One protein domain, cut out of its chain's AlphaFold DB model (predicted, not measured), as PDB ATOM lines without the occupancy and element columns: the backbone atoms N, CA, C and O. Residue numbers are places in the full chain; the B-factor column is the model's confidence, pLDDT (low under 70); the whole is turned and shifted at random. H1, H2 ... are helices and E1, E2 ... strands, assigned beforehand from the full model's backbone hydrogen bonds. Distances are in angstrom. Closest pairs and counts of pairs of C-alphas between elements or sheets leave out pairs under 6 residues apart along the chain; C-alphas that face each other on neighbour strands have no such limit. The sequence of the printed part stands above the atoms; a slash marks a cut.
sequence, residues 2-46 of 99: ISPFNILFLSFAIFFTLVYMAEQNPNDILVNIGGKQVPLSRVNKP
ATOM      1  N   ILE A   2       1.940   9.023 -64.399       83.69
ATOM      2  CA  ILE A   2       1.184   8.400 -63.303       83.69
ATOM      3  C   ILE A   2       0.096   7.525 -63.933       83.69
ATOM      4  O   ILE A   2      -0.601   7.982 -64.838       83.69
ATOM      5  N   SER A   3      -0.016   6.267 -63.505       90.62
ATOM      6  CA  SER A   3      -1.035   5.366 -64.040       90.62
ATOM      7  C   SER A   3      -2.433   5.819 -63.588       90.62
ATOM      8  O   SER A   3      -2.597   6.270 -62.450       90.62
ATOM      9  N   PRO A   4      -3.466   5.676 -64.435       88.62
ATOM     10  CA  PRO A   4      -4.837   6.031 -64.064       88.62
ATOM     11  C   PRO A   4      -5.353   5.214 -62.866       88.62
ATOM     12  O   PRO A   4      -6.128   5.724 -62.061       88.62
ATOM     13  N   PHE A   5      -4.858   3.986 -62.680       89.75
ATOM     14  CA  PHE A   5      -5.162   3.154 -61.513       89.75
ATOM     15  C   PHE A   5      -4.686   3.770 -60.193       89.75
ATOM     16  O   PHE A   5      -5.411   3.720 -59.203       89.75
ATOM     17  N   ASN A   6      -3.512   4.408 -60.176       88.31
ATOM     18  CA  ASN A   6      -2.992   5.045 -58.965       88.31
ATOM     19  C   ASN A   6      -3.832   6.263 -58.556       88.31
ATOM     20  O   ASN A   6      -4.005   6.519 -57.368       88.31
ATOM     21  N   ILE A   7      -4.386   6.990 -59.530       90.25
ATOM     22  CA  ILE A   7      -5.260   8.145 -59.278       90.25
ATOM     23  C   ILE A   7      -6.598   7.682 -58.690       90.25
ATOM     24  O   ILE A   7      -7.096   8.284 -57.743       90.25
ATOM     25  N   LEU A   8      -7.150   6.586 -59.214       92.25
ATOM     26  CA  LEU A   8      -8.404   6.008 -58.731       92.25
ATOM     27  C   LEU A   8      -8.251   5.425 -57.318       92.25
ATOM     28  O   LEU A   8      -9.120   5.597 -56.471       92.25
ATOM     29  N   PHE A   9      -7.113   4.795 -57.028       92.56
ATOM     30  CA  PHE A   9      -6.823   4.301 -55.683       92.56
ATOM     31  C   PHE A   9      -6.638   5.448 -54.678       92.56
ATOM     32  O   PHE A   9      -7.152   5.390 -53.563       92.56
ATOM     33  N   LEU A  10      -5.953   6.520 -55.089       93.12
ATOM     34  CA  LEU A  10      -5.762   7.711 -54.264       93.12
ATOM     35  C   LEU A  10      -7.094   8.410 -53.962       93.12
ATOM     36  O   LEU A  10      -7.333   8.773 -52.815       93.12
ATOM     37  N   SER A  11      -7.981   8.564 -54.951       91.81
ATOM     38  CA  SER A  11      -9.297   9.172 -54.725       91.81
ATOM     39  C   SER A  11     -10.157   8.335 -53.776       91.81
ATOM     40  O   SER A  11     -10.810   8.890 -52.893       91.81
ATOM     41  N   PHE A  12     -10.097   7.006 -53.890       94.06
ATOM     42  CA  PHE A  12     -10.813   6.094 -52.999       94.06
ATOM     43  C   PHE A  12     -10.281   6.154 -51.562       94.06
ATOM     44  O   PHE A  12     -11.059   6.211 -50.609       94.06
ATOM     45  N   ALA A  13      -8.957   6.209 -51.396       93.81
ATOM     46  CA  ALA A  13      -8.321   6.362 -50.092       93.81
ATOM     47  C   ALA A  13      -8.668   7.710 -49.436       93.81
ATOM     48  O   ALA A  13      -8.987   7.752 -48.246       93.81
ATOM     49  N   ILE A  14      -8.664   8.803 -50.208       93.75
ATOM     50  CA  ILE A  14      -9.060  10.139 -49.730       93.75
ATOM     51  C   ILE A  14     -10.536  10.153 -49.317       93.75
ATOM     52  O   ILE A  14     -10.879  10.674 -48.259       93.75
ATOM     53  N   PHE A  15     -11.420   9.541 -50.106       93.06
ATOM     54  CA  PHE A  15     -12.837   9.445 -49.760       93.06
ATOM     55  C   PHE A  15     -13.055   8.702 -48.434       93.06
ATOM     56  O   PHE A  15     -13.722   9.217 -47.540       93.06
ATOM     57  N   PHE A  16     -12.434   7.532 -48.264       89.25
ATOM     58  CA  PHE A  16     -12.551   6.752 -47.028       89.25
ATOM     59  C   PHE A  16     -11.974   7.474 -45.808       89.25
ATOM     60  O   PHE A  16     -12.553   7.413 -44.725       89.25
ATOM     61  N   THR A  17     -10.856   8.180 -45.971       85.94
ATOM     62  CA  THR A  17     -10.262   8.962 -44.877       85.94
ATOM     63  C   THR A  17     -11.126  10.156 -44.481       85.94
ATOM     64  O   THR A  17     -11.280  10.406 -43.287       85.94
ATOM     65  N   LEU A  18     -11.755  10.847 -45.437       87.00
ATOM     66  CA  LEU A  18     -12.709  11.920 -45.139       87.00
ATOM     67  C   LEU A  18     -13.957  11.403 -44.415       87.00
ATOM     68  O   LEU A  18     -14.386  12.015 -43.439       87.00
ATOM     69  N   VAL A  19     -14.508  10.260 -44.841       85.69
ATOM     70  CA  VAL A  19     -15.641   9.614 -44.156       85.69
ATOM     71  C   VAL A  19     -15.263   9.227 -42.724       85.69
ATOM     72  O   VAL A  19     -15.998   9.536 -41.791       85.69
ATOM     73  N   TYR A  20     -14.083   8.634 -42.528       82.75
ATOM     74  CA  TYR A  20     -13.593   8.264 -41.200       82.75
ATOM     75  C   TYR A  20     -13.393   9.476 -40.276       82.75
ATOM     76  O   TYR A  20     -13.703   9.406 -39.088       82.75
ATOM     77  N   MET A  21     -12.900  10.603 -40.805       75.75
ATOM     78  CA  MET A  21     -12.767  11.842 -40.029       75.75
ATOM     79  C   MET A  21     -14.128  12.447 -39.663       75.75
ATOM     80  O   MET A  21     -14.274  12.965 -38.561       75.75
ATOM     81  N   ALA A  22     -15.126  12.358 -40.549       74.75
ATOM     82  CA  ALA A  22     -16.475  12.864 -40.288       74.75
ATOM     83  C   ALA A  22     -17.206  12.093 -39.174       74.75
ATOM     84  O   ALA A  22     -18.065  12.656 -38.500       74.75
ATOM     85  N   GLU A  23     -16.862  10.822 -38.955       70.25
ATOM     86  CA  GLU A  23     -17.481   9.975 -37.927       70.25
ATOM     87  C   GLU A  23     -16.895  10.194 -36.518       70.25
ATOM     88  O   GLU A  23     -17.435   9.706 -35.522       70.25
ATOM     89  N   GLN A  24     -15.809  10.964 -36.386       67.88
ATOM     90  CA  GLN A  24     -15.275  11.318 -35.074       67.88
ATOM     91  C   GLN A  24     -16.133  12.415 -34.432       67.88
ATOM     92  O   GLN A  24     -16.045  13.584 -34.796       67.88
ATOM     93  N   ASN A  25     -16.975  12.028 -33.466       67.56
ATOM     94  CA  ASN A  25     -17.831  12.949 -32.715       67.56
ATOM     95  C   ASN A  25     -16.984  14.042 -32.028       67.56
ATOM     96  O   ASN A  25     -16.260  13.737 -31.079       67.56
ATOM     97  N   PRO A  26     -17.095  15.320 -32.433       66.44
ATOM     98  CA  PRO A  26     -16.217  16.387 -31.939       66.44
ATOM     99  C   PRO A  26     -16.473  16.769 -30.472       66.44
ATOM    100  O   PRO A  26     -15.669  17.473 -29.871       66.44
ATOM    101  N   ASN A  27     -17.582  16.305 -29.890       75.06
ATOM    102  CA  ASN A  27     -17.998  16.624 -28.524       75.06
ATOM    103  C   ASN A  27     -17.687  15.504 -27.516       75.06
ATOM    104  O   ASN A  27     -18.121  15.582 -26.367       75.06
ATOM    105  N   ASP A  28     -17.002  14.434 -27.933       77.88
ATOM    106  CA  ASP A  28     -16.772  13.280 -27.066       77.88
ATOM    107  C   ASP A  28     -15.608  13.541 -26.097       77.88
ATOM    108  O   ASP A  28     -14.455  13.715 -26.494       77.88
ATOM    109  N   ILE A  29     -15.910  13.569 -24.798       84.06
ATOM    110  CA  ILE A  29     -14.909  13.784 -23.748       84.06
ATOM    111  C   ILE A  29     -14.071  12.509 -23.604       84.06
ATOM    112  O   ILE A  29     -14.605  11.437 -23.307       84.06
ATOM    113  N   LEU A  30     -12.753  12.621 -23.783       88.00
ATOM    114  CA  LEU A  30     -11.815  11.522 -23.558       88.00
ATOM    115  C   LEU A  30     -11.479  11.402 -22.068       88.00
ATOM    116  O   LEU A  30     -11.058  12.363 -21.428       88.00
ATOM    117  N   VAL A  31     -11.627  10.197 -21.523       87.00
ATOM    118  CA  VAL A  31     -11.281   9.852 -20.140       87.00
ATOM    119  C   VAL A  31     -10.187   8.788 -20.136       87.00
ATOM    120  O   VAL A  31     -10.217   7.844 -20.927       87.00
ATOM    121  N   ASN A  32      -9.200   8.936 -19.251       90.06
ATOM    122  CA  ASN A  32      -8.140   7.944 -19.080       90.06
ATOM    123  C   ASN A  32      -8.627   6.828 -18.148       90.06
ATOM    124  O   ASN A  32      -8.861   7.061 -16.964       90.06
ATOM    125  N   ILE A  33      -8.767   5.619 -18.687       86.06
ATOM    126  CA  ILE A  33      -9.164   4.423 -17.943       86.06
ATOM    127  C   ILE A  33      -8.081   3.366 -18.149       86.06
ATOM    128  O   ILE A  33      -7.845   2.908 -19.266       86.06
ATOM    129  N   GLY A  34      -7.392   2.988 -17.069       86.75
ATOM    130  CA  GLY A  34      -6.353   1.952 -17.115       86.75
ATOM    131  C   GLY A  34      -5.185   2.276 -18.057       86.75
ATOM    132  O   GLY A  34      -4.646   1.373 -18.690       86.75
ATOM    133  N   GLY A  35      -4.829   3.557 -18.203       90.25
ATOM    134  CA  GLY A  35      -3.751   4.009 -19.090       90.25
ATOM    135  C   GLY A  35      -4.152   4.145 -20.563       90.25
ATOM    136  O   GLY A  35      -3.304   4.471 -21.390       90.25
ATOM    137  N   LYS A  36      -5.426   3.913 -20.910       86.25
ATOM    138  CA  LYS A  36      -5.966   4.095 -22.263       86.25
ATOM    139  C   LYS A  36      -6.956   5.257 -22.284       86.25
ATOM    140  O   LYS A  36      -7.824   5.348 -21.419       86.25
ATOM    141  N   GLN A  37      -6.849   6.127 -23.288       88.94
ATOM    142  CA  GLN A  37      -7.844   7.177 -23.525       88.94
ATOM    143  C   GLN A  37      -9.048   6.577 -24.248       88.94
ATOM    144  O   GLN A  37      -8.917   6.052 -25.353       88.94
ATOM    145  N   VAL A  38     -10.212   6.633 -23.607       85.94
ATOM    146  CA  VAL A  38     -11.475   6.135 -24.157       85.94
ATOM    147  C   VAL A  38     -12.542   7.229 -24.097       85.94
ATOM    148  O   VAL A  38     -12.555   8.008 -23.145       85.94
ATOM    149  N   PRO A  39     -13.439   7.316 -25.091       88.50
ATOM    150  CA  PRO A  39     -14.524   8.289 -25.066       88.50
ATOM    151  C   PRO A  39     -15.543   7.941 -23.976       88.50
ATOM    152  O   PRO A  39     -15.925   6.775 -23.818       88.50
ATOM    153  N   LEU A  40     -16.002   8.955 -23.238       84.88
ATOM    154  CA  LEU A  40     -16.963   8.807 -22.142       84.88
ATOM    155  C   LEU A  40     -18.283   8.181 -22.620       84.88
ATOM    156  O   LEU A  40     -18.881   7.401 -21.880       84.88
ATOM    157  N   SER A  41     -18.692   8.438 -23.868       83.00
ATOM    158  CA  SER A  41     -19.867   7.831 -24.511       83.00
ATOM    159  C   SER A  41     -19.842   6.297 -24.532       83.00
ATOM    160  O   SER A  41     -20.884   5.653 -24.408       83.00
ATOM    161  N   ARG A  42     -18.657   5.674 -24.637       81.25
ATOM    162  CA  ARG A  42     -18.509   4.206 -24.598       81.25
ATOM    163  C   ARG A  42     -18.671   3.626 -23.197       81.25
ATOM    164  O   ARG A  42     -18.998   2.447 -23.064       81.25
ATOM    165  N   VAL A  43     -18.395   4.433 -22.179       82.94
ATOM    166  CA  VAL A  43     -18.342   4.013 -20.776       82.94
ATOM    167  C   VAL A  43     -19.687   4.262 -20.104       82.94
ATOM    168  O   VAL A  43     -20.219   3.376 -19.439       82.94
ATOM    169  N   ASN A  44     -20.269   5.439 -20.329       81.56
ATOM    170  CA  ASN A  44     -21.550   5.834 -19.768       81.56
ATOM    171  C   ASN A  44     -22.693   5.461 -20.721       81.56
ATOM    172  O   ASN A  44     -23.165   6.275 -21.517       81.56
ATOM    173  N   LYS A  45     -23.121   4.198 -20.664       79.94
ATOM    174  CA  LYS A  45     -24.315   3.742 -21.388       79.94
ATOM    175  C   LYS A  45     -25.576   4.257 -20.683       79.94
ATOM    176  O   LYS A  45     -25.608   4.278 -19.455       79.94
ATOM    177  N   PRO A  46     -26.649   4.608 -21.413       81.69
ATOM    178  CA  PRO A  46     -27.900   5.020 -20.791       81.69
ATOM    179  C   PRO A  46     -28.470   3.886 -19.923       81.69
ATOM    180  O   PRO A  46     -28.784   2.804 -20.416       81.69
TER     181      PRO A  46
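This is residues 2 to 46 of the 99 residues of an uncharacterized protein of Candida auris (UniProt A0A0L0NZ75). Look first for one long helix, H1, sticking out as an arm, and at its far end a small head made of a two-strand hairpin, E1 and E2, with the one-turn helix H2 directly after it. The arm makes most of the length, and a stretch with no named element, residues 23 to 29, joins it to the head. The printed part has 45 residues, with two named helices and two named strands in the order H1, E1, E2, H2; the sheet has the order E1, E2 and is antiparallel, and the class is mixed, helices and strands. The whole is extended, with a radius of gyration of the C-alphas of 17.0 A and spans of 48 by 23 by 14 A.

Start at residues 2 to 24, of which 4 to 22 belong to H1: this stretch stands free. In H1 every O i to N i+4 pair is within hydrogen-bond range. Go on to E1, residues 30 to 33, and E2, residues 36 to 39, which form a hairpin, antiparallel with 138 degrees between their directions. There you find N 31 and O 38 at 2.9 A and N 36 and O 33 at 3.1 A, both within hydrogen-bond range. H2, residues 40 to 43, is too short for an O i to N i+4 pair, and its one O i to N i+3 pair is within range. The closest C-alphas of E1 and H2 are those of Leu 30 and Leu 40, 6.0 A apart. H1 is apart from E2 and from H2.

Find C-alpha 4 at (-4.837, 6.031, -64.064); from there H1 runs 27.3 A to C-alpha 22 at (-16.475, 12.864, -40.288). E1 begins at C-alpha 30 and measures 9.4 A, E2 measures 9.9 A, and H2 covers 5.2 A, ending at C-alpha 43 at (-18.342, 4.013, -20.776).

The two C-alphas farthest apart are those of Ile 2 and Pro 46, 51.6 A. The printed part has no cut. The link from H1 to E1, 7 residues, is short, and those from E1 to E2 and from E2 to H2 are tight. The mean pLDDT of the printed part is 84.9, and residues 24 to 26 of the model are under 70.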